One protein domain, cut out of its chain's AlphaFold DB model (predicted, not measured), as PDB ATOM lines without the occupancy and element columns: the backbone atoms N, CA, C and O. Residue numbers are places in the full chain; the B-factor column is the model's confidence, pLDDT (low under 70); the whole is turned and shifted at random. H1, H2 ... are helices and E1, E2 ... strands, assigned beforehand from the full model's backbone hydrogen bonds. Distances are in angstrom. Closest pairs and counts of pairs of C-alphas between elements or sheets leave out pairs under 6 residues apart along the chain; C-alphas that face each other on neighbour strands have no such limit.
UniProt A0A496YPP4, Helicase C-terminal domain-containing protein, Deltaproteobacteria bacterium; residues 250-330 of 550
ATOM      1  N   ASP A 250      29.257  33.904  -7.814       84.94
ATOM      2  CA  ASP A 250      29.207  35.101  -6.967       84.94
ATOM      3  C   ASP A 250      29.226  36.401  -7.789       84.94
ATOM      4  O   ASP A 250      28.560  37.358  -7.407       84.94
ATOM      5  N   SER A 251      29.914  36.426  -8.937       86.44
ATOM      6  CA  SER A 251      29.885  37.553  -9.880       86.44
ATOM      7  C   SER A 251      28.495  37.744 -10.477       86.44
ATOM      8  O   SER A 251      27.990  38.862 -10.501       86.44
ATOM      9  N   ILE A 252      27.849  36.652 -10.903       87.38
ATOM     10  CA  ILE A 252      26.472  36.683 -11.422       87.38
ATOM     11  C   ILE A 252      25.521  37.211 -10.344       87.38
ATOM     12  O   ILE A 252      24.683  38.071 -10.608       87.38
ATOM     13  N   TRP A 253      25.671  36.744  -9.105       88.88
ATOM     14  CA  TRP A 253      24.853  37.220  -7.993       88.88
ATOM     15  C   TRP A 253      25.072  38.701  -7.681       88.88
ATOM     16  O   TRP A 253      24.106  39.437  -7.472       88.88
ATOM     17  N   GLU A 254      26.328  39.149  -7.651       86.25
ATOM     18  CA  GLU A 254      26.680  40.559  -7.462       86.25
ATOM     19  C   GLU A 254      26.034  41.422  -8.562       86.25
ATOM     20  O   GLU A 254      25.353  42.401  -8.248       86.25
ATOM     21  N   ALA A 255      26.138  41.006  -9.829       86.31
ATOM     22  CA  ALA A 255      25.541  41.687 -10.980       86.31
ATOM     23  C   ALA A 255      24.016  41.843 -10.849       86.31
ATOM     24  O   ALA A 255      23.474  42.946 -10.955       86.31
ATOM     25  N   LEU A 256      23.322  40.738 -10.569       87.19
ATOM     26  CA  LEU A 256      21.864  40.713 -10.467       87.19
ATOM     27  C   LEU A 256      21.357  41.512  -9.255       87.19
ATOM     28  O   LEU A 256      20.423  42.304  -9.377       87.19
ATOM     29  N   SER A 257      21.989  41.353  -8.088       85.81
ATOM     30  CA  SER A 257      21.534  41.972  -6.831       85.81
ATOM     31  C   SER A 257      21.804  43.481  -6.748       85.81
ATOM     32  O   SER A 257      21.065  44.219  -6.077       85.81
ATOM     33  N   THR A 258      22.844  43.966  -7.433       85.88
ATOM     34  CA  THR A 258      23.221  45.390  -7.463       85.88
ATOM     35  C   THR A 258      22.572  46.167  -8.611       85.88
ATOM     36  O   THR A 258      22.516  47.398  -8.545       85.88
ATOM     37  N   SER A 259      21.998  45.485  -9.610       86.38
ATOM     38  CA  SER A 259      21.347  46.120 -10.760       86.38
ATOM     39  C   SER A 259      20.201  47.052 -10.345       86.38
ATOM     40  O   SER A 259      19.194  46.642  -9.762       86.38
ATOM     41  N   LYS A 260      20.340  48.341 -10.680       84.06
ATOM     42  CA  LYS A 260      19.287  49.351 -10.477       84.06
ATOM     43  C   LYS A 260      18.117  49.149 -11.436       84.06
ATOM     44  O   LYS A 260      16.980  49.414 -11.058       84.06
ATOM     45  N   HIS A 261      18.400  48.668 -12.646       85.06
ATOM     46  CA  HIS A 261      17.401  48.436 -13.683       85.06
ATOM     47  C   HIS A 261      16.409  47.342 -13.258       85.06
ATOM     48  O   HIS A 261      15.209  47.595 -13.198       85.06
ATOM     49  N   LEU A 262      16.907  46.181 -12.813       85.56
ATOM     50  CA  LEU A 262      16.049  45.087 -12.334       85.56
ATOM     51  C   LEU A 262      15.211  45.495 -11.112       85.56
ATOM     52  O   LEU A 262      14.035  45.140 -11.018       85.56
ATOM     53  N   LYS A 263      15.776  46.296 -10.198       84.75
ATOM     54  CA  LYS A 263      15.016  46.882  -9.076       84.75
ATOM     55  C   LYS A 263      13.925  47.841  -9.561       84.75
ATOM     56  O   LYS A 263      12.835  47.844  -8.996       84.75
ATOM     57  N   GLY A 264      14.195  48.619 -10.611       81.94
ATOM     58  CA  GLY A 264      13.229  49.508 -11.262       81.94
ATOM     59  C   GLY A 264      12.052  48.767 -11.907       81.94
ATOM     60  O   GLY A 264      10.923  49.238 -11.810       81.94
ATOM     61  N   LEU A 265      12.290  47.575 -12.463       82.88
ATOM     62  CA  LEU A 265      11.251  46.667 -12.977       82.88
ATOM     63  C   LEU A 265      10.420  45.987 -11.865       82.88
ATOM     64  O   LEU A 265       9.423  45.318 -12.137       82.88
ATOM     65  N   GLY A 266      10.805  46.169 -10.597       80.62
ATOM     66  CA  GLY A 266      10.119  45.600  -9.436       80.62
ATOM     67  C   GLY A 266      10.649  44.235  -8.994       80.62
ATOM     68  O   GLY A 266       9.974  43.554  -8.214       80.62
ATOM     69  N   CYS A 267      11.832  43.818  -9.459       85.06
ATOM     70  CA  CYS A 267      12.492  42.616  -8.951       85.06
ATOM     71  C   CYS A 267      12.926  42.819  -7.492       85.06
ATOM     72  O   CYS A 267      13.409  43.886  -7.108       85.06
ATOM     73  N   THR A 268      12.780  41.776  -6.673       84.25
ATOM     74  CA  THR A 268      13.122  41.820  -5.239       84.25
ATOM     75  C   THR A 268      14.185  40.784  -4.913       84.25
ATOM     76  O   THR A 268      14.131  39.658  -5.401       84.25
ATOM     77  N   VAL A 269      15.164  41.170  -4.100       85.69
ATOM     78  CA  VAL A 269      16.252  40.295  -3.648       85.69
ATOM     79  C   VAL A 269      15.933  39.835  -2.227       85.69
ATOM     80  O   VAL A 269      15.381  40.600  -1.443       85.69
ATOM     81  N   SER A 270      16.244  38.584  -1.903       82.25
ATOM     82  CA  SER A 270      16.129  38.054  -0.542       82.25
ATOM     83  C   SER A 270      17.052  38.797   0.432       82.25
ATOM     84  O   SER A 270      18.248  38.918   0.176       82.25
ATOM     85  N   ASP A 271      16.510  39.224   1.576       64.38
ATOM     86  CA  ASP A 271      17.244  39.924   2.648       64.38
ATOM     87  C   ASP A 271      18.099  38.988   3.529       64.38
ATOM     88  O   ASP A 271      18.739  39.429   4.482       64.38
ATOM     89  N   ASN A 272      18.092  37.677   3.264       71.62
ATOM     90  CA  ASN A 272      18.742  36.683   4.114       71.62
ATOM     91  C   ASN A 272      20.074  36.221   3.503       71.62
ATOM     92  O   ASN A 272      20.075  35.565   2.461       71.62
ATOM     93  N   GLU A 273      21.201  36.497   4.174       62.38
ATOM     94  CA  GLU A 273      22.553  36.141   3.696       62.38
ATOM     95  C   GLU A 273      22.712  34.641   3.389       62.38
ATOM     96  O   GLU A 273      23.438  34.269   2.468       62.38
ATOM     97  N   ASN A 274      21.972  33.780   4.101       64.88
ATOM     98  CA  ASN A 274      21.991  32.324   3.918       64.88
ATOM     99  C   ASN A 274      21.037  31.805   2.825       64.88
ATOM    100  O   ASN A 274      20.952  30.597   2.618       64.88
ATOM    101  N   ARG A 275      20.264  32.673   2.158       74.56
ATOM    102  CA  ARG A 275      19.360  32.294   1.058       74.56
ATOM    103  C   ARG A 275      19.401  33.346  -0.045       74.56
ATOM    104  O   ARG A 275      18.560  34.243  -0.090       74.56
ATOM    105  N   LYS A 276      20.358  33.195  -0.962       82.94
ATOM    106  CA  LYS A 276      20.546  34.071  -2.128       82.94
ATOM    107  C   LYS A 276      19.552  33.726  -3.247       82.94
ATOM    108  O   LYS A 276      19.835  32.875  -4.089       82.94
ATOM    109  N   TYR A 277      18.383  34.364  -3.271       86.12
ATOM    110  CA  TYR A 277      17.453  34.287  -4.408       86.12
ATOM    111  C   TYR A 277      16.847  35.652  -4.754       86.12
ATOM    112  O   TYR A 277      16.702  36.518  -3.891       86.12
ATOM    113  N   MET A 278      16.505  35.838  -6.026       87.38
ATOM    114  CA  MET A 278      15.877  37.041  -6.563       87.38
ATOM    115  C   MET A 278      14.550  36.668  -7.217       87.38
ATOM    116  O   MET A 278      14.504  35.760  -8.042       87.38
ATOM    117  N   VAL A 279      13.470  37.352  -6.850       87.62
ATOM    118  CA  VAL A 279      12.150  37.177  -7.463       87.62
ATOM    119  C   VAL A 279      12.020  38.159  -8.618       87.62
ATOM    120  O   VAL A 279      12.095  39.375  -8.413       87.62
ATOM    121  N   LEU A 280      11.810  37.620  -9.815       85.50
ATOM    122  CA  LEU A 280      11.690  38.368 -11.059       85.50
ATOM    123  C   LEU A 280      10.260  38.889 -11.243       85.50
ATOM    124  O   LEU A 280       9.277  38.173 -11.016       85.50
ATOM    125  N   ARG A 281      10.149  40.158 -11.648       82.25
ATOM    126  CA  ARG A 281       8.895  40.848 -11.980       82.25
ATOM    127  C   ARG A 281       9.143  41.836 -13.117       82.25
ATOM    128  O   ARG A 281      10.247  42.353 -13.233       82.25
ATOM    129  N   GLY A 282       8.114  42.097 -13.921       73.88
ATOM    130  CA  GLY A 282       8.167  43.117 -14.973       73.88
ATOM    131  C   GLY A 282       8.857  42.699 -16.276       73.88
ATOM    132  O   GLY A 282       8.982  43.538 -17.155       73.88
ATOM    133  N   LEU A 283       9.260  41.432 -16.420       80.94
ATOM    134  CA  LEU A 283       9.813  40.879 -17.663       80.94
ATOM    135  C   LEU A 283       8.690  40.208 -18.468       80.94
ATOM    136  O   LEU A 283       8.047  39.291 -17.954       80.94
ATOM    137  N   GLU A 284       8.447  40.638 -19.711       68.50
ATOM    138  CA  GLU A 284       7.303  40.176 -20.525       68.50
ATOM    139  C   GLU A 284       7.286  38.654 -20.757       68.50
ATOM    140  O   GLU A 284       6.217  38.043 -20.799       68.50
ATOM    141  N   ALA A 285       8.463  38.029 -20.856       74.12
ATOM    142  CA  ALA A 285       8.618  36.599 -21.123       74.12
ATOM    143  C   ALA A 285       8.760  35.724 -19.857       74.12
ATOM    144  O   ALA A 285       8.810  34.496 -19.967       74.12
ATOM    145  N   VAL A 286       8.774  36.312 -18.651       78.38
ATOM    146  CA  VAL A 286       8.914  35.569 -17.386       78.38
ATOM    147  C   VAL A 286       7.635  35.683 -16.546       78.38
ATOM    148  O   VAL A 286       7.236  36.791 -16.178       78.38
ATOM    149  N   PRO A 287       6.996  34.562 -16.158       75.69
ATOM    150  CA  PRO A 287       5.834  34.596 -15.279       75.69
ATOM    151  C   PRO A 287       6.132  35.333 -13.969       75.69
ATOM    152  O   PRO A 287       7.141  35.076 -13.304       75.69
ATOM    153  N   SER A 288       5.225  36.228 -13.573       67.44
ATOM    154  CA  SER A 288       5.348  36.973 -12.319       67.44
ATOM    155  C   SER A 288       5.393  36.017 -11.125       67.44
ATOM    156  O   SER A 288       4.491  35.204 -10.945       67.44
ATOM    157  N   GLY A 289       6.441  36.125 -10.303       70.81
ATOM    158  CA  GLY A 289       6.667  35.227  -9.163       70.81
ATOM    159  C   GLY A 289       7.673  34.103  -9.423       70.81
ATOM    160  O   GLY A 289       7.891  33.287  -8.534       70.81
ATOM    161  N   THR A 290       8.314  34.072 -10.595       84.31
ATOM    162  CA  THR A 290       9.488  33.221 -10.852       84.31
ATOM    163  C   THR A 290      10.682  33.719 -10.036       84.31
ATOM    164  O   THR A 290      10.895  34.928  -9.925       84.31
ATOM    165  N   ALA A 291      11.470  32.810  -9.459       86.56
ATOM    166  CA  ALA A 291      12.682  33.167  -8.723       86.56
ATOM    167  C   ALA A 291      13.918  32.549  -9.357       86.56
ATOM    168  O   ALA A 291      13.866  31.470  -9.941       86.56
ATOM    169  N   LEU A 292      15.034  33.239  -9.178       89.44
ATOM    170  CA  LEU A 292      16.342  32.888  -9.690       89.44
ATOM    171  C   LEU A 292      17.341  32.816  -8.527       89.44
ATOM    172  O   LEU A 292      17.344  33.689  -7.656       89.44
ATOM    173  N   THR A 293      18.190  31.791  -8.490       89.69
ATOM    174  CA  THR A 293      19.222  31.614  -7.455       89.69
ATOM    175  C   THR A 293      20.567  31.202  -8.052       89.69
ATOM    176  O   THR A 293      20.620  30.564  -9.099       89.69
ATOM    177  N   VAL A 294      21.654  31.550  -7.363       89.19
ATOM    178  CA  VAL A 294      23.007  31.013  -7.607       89.19
ATOM    179  C   VAL A 294      23.407  29.952  -6.574       89.19
ATOM    180  O   VAL A 294      24.465  29.335  -6.691       89.19
ATOM    181  N   ASP A 295      22.595  29.753  -5.530       87.19
ATOM    182  CA  ASP A 295      22.884  28.818  -4.449       87.19
ATOM    183  C   ASP A 295      22.367  27.429  -4.820       87.19
ATOM    184  O   ASP A 295      21.162  27.182  -4.932       87.19
ATOM    185  N   ARG A 296      23.308  26.500  -4.998       85.94
ATOM    186  CA  ARG A 296      23.003  25.118  -5.361       85.94
ATOM    187  C   ARG A 296      22.152  24.412  -4.306       85.94
ATOM    188  O   ARG A 296      21.238  23.675  -4.665       85.94
ATOM    189  N   SER A 297      22.426  24.641  -3.024       84.62
ATOM    190  CA  SER A 297      21.689  23.993  -1.934       84.62
ATOM    191  C   SER A 297      20.236  24.457  -1.921       84.62
ATOM    192  O   SER A 297      19.326  23.655  -1.725       84.62
ATOM    193  N   LEU A 298      20.013  25.749  -2.181       85.06
ATOM    194  CA  LEU A 298      18.674  26.325  -2.262       85.06
ATOM    195  C   LEU A 298      17.910  25.832  -3.497       85.06
ATOM    196  O   LEU A 298      16.719  25.547  -3.395       85.06
ATOM    197  N   TYR A 299      18.587  25.701  -4.641       85.31
ATOM    198  CA  TYR A 299      17.993  25.152  -5.861       85.31
ATOM    199  C   TYR A 299      17.499  23.710  -5.672       85.31
ATOM    200  O   TYR A 299      16.393  23.379  -6.094       85.31
ATOM    201  N   GLU A 300      18.283  22.868  -4.992       83.12
ATOM    202  CA  GLU A 300      17.928  21.467  -4.726       83.12
ATOM    203  C   GLU A 300      16.813  21.322  -3.670       83.12
ATOM    204  O   GLU A 300      15.958  20.444  -3.790       83.12
ATOM    205  N   GLN A 301      16.799  22.177  -2.641       82.69
ATOM    206  CA  GLN A 301      15.822  22.111  -1.540       82.69
ATOM    207  C   GLN A 301      14.502  22.838  -1.844       82.69
ATOM    208  O   GLN A 301      13.471  22.509  -1.255       82.69
ATOM    209  N   GLY A 302      14.524  23.818  -2.750       79.31
ATOM    210  CA  GLY A 302      13.393  24.692  -3.050       79.31
ATOM    211  C   GLY A 302      13.115  25.737  -1.960       79.31
ATOM    212  O   GLY A 302      13.661  25.704  -0.855       79.31
ATOM    213  N   ILE A 303      12.241  26.698  -2.273       79.75
ATOM    214  CA  ILE A 303      11.824  27.757  -1.341       79.75
ATOM    215  C   ILE A 303      10.451  27.391  -0.749       79.75
ATOM    216  O   ILE A 303       9.476  27.292  -1.496       79.75
ATOM    217  N   PRO A 304      10.330  27.207   0.583       73.50
ATOM    218  CA  PRO A 304       9.053  26.880   1.214       73.50
ATOM    219  C   PRO A 304       8.001  27.974   0.988       73.50
ATOM    220  O   PRO A 304       8.243  29.136   1.309       73.50
ATOM    221  N   GLY A 305       6.823  27.597   0.482       69.44
ATOM    222  CA  GLY A 305       5.695  28.516   0.267       69.44
ATOM    223  C   GLY A 305       5.739  29.314  -1.040       69.44
ATOM    224  O   GLY A 305       4.902  30.189  -1.237       69.44
ATOM    225  N   MET A 306       6.688  29.022  -1.932       74.06
ATOM    226  CA  MET A 306       6.738  29.611  -3.266       74.06
ATOM    227  C   MET A 306       5.893  28.783  -4.247       74.06
ATOM    228  O   MET A 306       6.120  27.586  -4.400       74.06
ATOM    229  N   GLU A 307       4.923  29.415  -4.914       62.84
ATOM    230  CA  GLU A 307       4.079  28.757  -5.931       62.84
ATOM    231  C   GLU A 307       4.783  28.617  -7.296       62.84
ATOM    232  O   GLU A 307       4.429  27.749  -8.093       62.84
ATOM    233  N   GLY A 308       5.790  29.454  -7.570       66.69
ATOM    234  CA  GLY A 308       6.571  29.445  -8.809       66.69
ATOM    235  C   GLY A 308       7.770  28.489  -8.787       66.69
ATOM    236  O   GLY A 308       8.245  28.068  -7.732       66.69
ATOM    237  N   ARG A 309       8.302  28.173  -9.974       77.00
ATOM    238  CA  ARG A 309       9.523  27.366 -10.128       77.00
ATOM    239  C   ARG A 309      10.762  28.210  -9.803       77.00
ATOM    240  O   ARG A 309      10.858  29.362 -10.220       77.00
ATOM    241  N   LEU A 310      11.702  27.624  -9.062       86.81
ATOM    242  CA  LEU A 310      13.022  28.203  -8.809       86.81
ATOM    243  C   LEU A 310      13.966  27.824  -9.956       86.81
ATOM    244  O   LEU A 310      14.091  26.645 -10.289       86.81
ATOM    245  N   HIS A 311      14.608  28.821 -10.548       90.12
ATOM    246  CA  HIS A 311      15.572  28.687 -11.636       90.12
ATOM    247  C   HIS A 311      16.992  28.938 -11.138       90.12
ATOM    248  O   HIS A 311      17.202  29.649 -10.149       90.12
ATOM    249  N   PHE A 312      17.970  28.347 -11.818       90.88
ATOM    250  CA  PHE A 312      19.381  28.532 -11.499       90.88
ATOM    251  C   PHE A 312      19.994  29.549 -12.466       90.88
ATOM    252  O   PHE A 312      19.800  29.433 -13.673       90.88
ATOM    253  N   ALA A 313      20.720  30.543 -11.950       89.88
ATOM    254  CA  ALA A 313      21.348  31.599 -12.746       89.88
ATOM    255  C   ALA A 313      22.604  31.079 -13.463       89.88
ATOM    256  O   ALA A 313      23.734  31.338 -13.048       89.88
ATOM    257  N   THR A 314      22.393  30.290 -14.512       88.38
ATOM    258  CA  THR A 314      23.444  29.732 -15.362       88.38
ATOM    259  C   THR A 314      23.068  29.886 -16.825       88.38
ATOM    260  O   THR A 314      21.895  29.784 -17.181       88.38
ATOM    261  N   TYR A 315      24.079  30.067 -17.673       85.00
ATOM    262  CA  TYR A 315      23.914  30.064 -19.124       85.00
ATOM    263  C   TYR A 315      23.214  28.777 -19.586       85.00
ATOM    264  O   TYR A 315      23.552  27.678 -19.128       85.00
ATOM    265  N   GLY A 316      22.225  28.928 -20.463       84.12
ATOM    266  CA  GLY A 316      21.345  27.875 -20.969       84.12
ATOM    267  C   GLY A 316      20.029  27.682 -20.201       84.12
ATOM    268  O   GLY A 316      19.158  26.964 -20.697       84.12
ATOM    269  N   ASP A 317      19.839  28.295 -19.023       89.19
ATOM    270  CA  ASP A 317      18.521  28.328 -18.372       89.19
ATOM    271  C   ASP A 317      17.641  29.400 -19.023       89.19
ATOM    272  O   ASP A 317      18.009  30.569 -19.070       89.19
ATOM    273  N   SER A 318      16.447  29.023 -19.481       88.31
ATOM    274  CA  SER A 318      15.565  29.919 -20.240       88.31
ATOM    275  C   SER A 318      15.211  31.218 -19.511       88.31
ATOM    276  O   SER A 318      15.025  32.245 -20.155       88.31
ATOM    277  N   VAL A 319      15.092  31.187 -18.178       89.12
ATOM    278  CA  VAL A 319      14.753  32.382 -17.394       89.12
ATOM    279  C   VAL A 319      15.978  33.274 -17.243       89.12
ATOM    280  O   VAL A 319      15.849  34.491 -17.333       89.12
ATOM    281  N   PHE A 320      17.157  32.684 -17.043       90.19
ATOM    282  CA  PHE A 320      18.400  33.447 -16.999       90.19
ATOM    283  C   PHE A 320      18.729  34.090 -18.352       90.19
ATOM    284  O   PHE A 320      19.037  35.276 -18.376       90.19
ATOM    285  N   GLU A 321      18.570  33.363 -19.462       89.44
ATOM    286  CA  GLU A 321      18.735  33.913 -20.817       89.44
ATOM    287  C   GLU A 321      17.775  35.085 -21.065       89.44
ATOM    288  O   GLU A 321      18.204  36.139 -21.507       89.44
ATOM    289  N   THR A 322      16.510  34.975 -20.643       87.00
ATOM    290  CA  THR A 322      15.547  36.090 -20.758       87.00
ATOM    291  C   THR A 322      16.000  37.339 -19.989       87.00
ATOM    292  O   THR A 322      15.756  38.464 -20.418       87.00
ATOM    293  N   VAL A 323      16.642  37.161 -18.827       86.75
ATOM    294  CA  VAL A 323      17.204  38.285 -18.065       86.75
ATOM    295  C   VAL A 323      18.377  38.912 -18.818       86.75
ATOM    296  O   VAL A 323      18.503  40.130 -18.790       86.75
ATOM    297  N   LEU A 324      19.221  38.112 -19.475       87.56
ATOM    298  CA  LEU A 324      20.329  38.615 -20.293       87.56
ATOM    299  C   LEU A 324      19.822  39.354 -21.541       87.56
ATOM    300  O   LEU A 324      20.282  40.464 -21.799       87.56
ATOM    301  N   ASP A 325      18.820  38.805 -22.233       86.69
ATOM    302  CA  ASP A 325      18.184  39.414 -23.409       86.69
ATOM    303  C   ASP A 325      17.612  40.810 -23.103       86.69
ATOM    304  O   ASP A 325      17.634  41.697 -23.954       86.69
ATOM    305  N   GLU A 326      17.112  41.035 -21.883       85.75
ATOM    306  CA  GLU A 326      16.641  42.355 -21.447       85.75
ATOM    307  C   GLU A 326      17.778  43.388 -21.394       85.75
ATOM    308  O   GLU A 326      17.588  44.543 -21.772       85.75
ATOM    309  N   PHE A 327      18.981  42.986 -20.972       82.94
ATOM    310  CA  PHE A 327      20.142  43.882 -20.966       82.94
ATOM    311  C   PHE A 327      20.699  44.127 -22.371       82.94
ATOM    312  O   PHE A 327      21.165  45.235 -22.643       82.94
ATOM    313  N   ASP A 328      20.611  43.144 -23.267       80.75
ATOM    314  CA  ASP A 328      21.061  43.271 -24.658       80.75
ATOM    315  C   ASP A 328      20.182  44.226 -25.491       80.75
ATOM    316  O   ASP A 328      20.617  44.719 -26.532       80.75
ATOM    317  N   GLN A 329      18.970  44.558 -25.028       79.44
ATOM    318  CA  GLN A 329      18.113  45.572 -25.658       79.44
ATOM    319  C   GLN A 329      18.607  47.015 -25.454       79.44
ATOM    320  O   GLN A 329      18.064  47.941 -26.064       79.44
ATOM    321  N   HIS A 330      19.577  47.255 -24.568       78.88
ATOM    322  CA  HIS A 330      20.099  48.593 -24.298       78.88
ATOM    323  C   HIS A 330      21.389  48.858 -25.078       78.88
ATOM    324  O   HIS A 330      22.375  48.136 -24.943       78.88
TER     325      HIS A 330
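What this domain is: This is residues 250 to 330 of the 550 residues of the protein "Helicase C-terminal domain-containing protein" of Deltaproteobacteria bacterium (UniProt A0A496YPP4). A small sheet of three short strands, E1, E2 and E3, lies near the middle, with H3 packed on it at E3 and the helices H1 and H4 grazing it; H2 is off the sheet, near H4. Long loops lead into and through the hairpin E1 and E2. The printed part has 81 residues, running H1 H2 E1 E2 H3 E3 H4, in a mixed class of helices and strands, with under half of the residues in named elements. The sheet's order is E1 E2 E3, mixed; the whole is compact, with a radius of gyration of the C-alphas of 11.7 A and spans of 35 by 24 by 24 A.

How they stand to each other: H1, residues 250 to 258, only grazes the sheet of E1, residues 277 to 279, E2, residues 291 to 293, and E3, residues 310 to 312. H2, residues 260 to 264, is close to H1 but not clearly touching; their closest C-alphas, those of Leu 256 and Leu 262, are 7.5 A apart. Residues 268 to 269 pair antiparallel with residues 278 to 279 of E1. E1 and E2 form an antiparallel hairpin, N 278 and O 292 being 2.8 A apart, within hydrogen-bond range. E2 and E3 are parallel, with N 293 and O 311 at 2.9 A. With H3, residues 296 to 301, they make a strand-helix-strand unit, two parallel neighbours with a helix between, whose crossover is right-handed. H3 is on the sheet at a height of 8.8 A; its closest C-alphas to E3 are those of Tyr 299 and Leu 310, 6.5 A apart. H4, residues 318 to 328, only grazes the sheet with residues 318 to 320. Every O i to N i+4 pair is within hydrogen-bond range in H1, H2 and H3, and 6 of 7 in H4.

Where its parts are: H1 begins at C-alpha 250, (29.207, 35.101, -6.967), and spans 11.9 A. H4 spans 15.1 A and ends at C-alpha 328, (21.061, 43.271, -24.658).

The domain as a whole: The C-alphas of Pro 304 and His 330, the two farthest apart, are 35.3 A from each other. The printed part has no cut; the links H2 to E1 and E1 to E2 are long. Mean pLDDT of the printed part is 82.2, with residues 271, 273 to 274, 284, 288, 305 and 307 to 308 under 70.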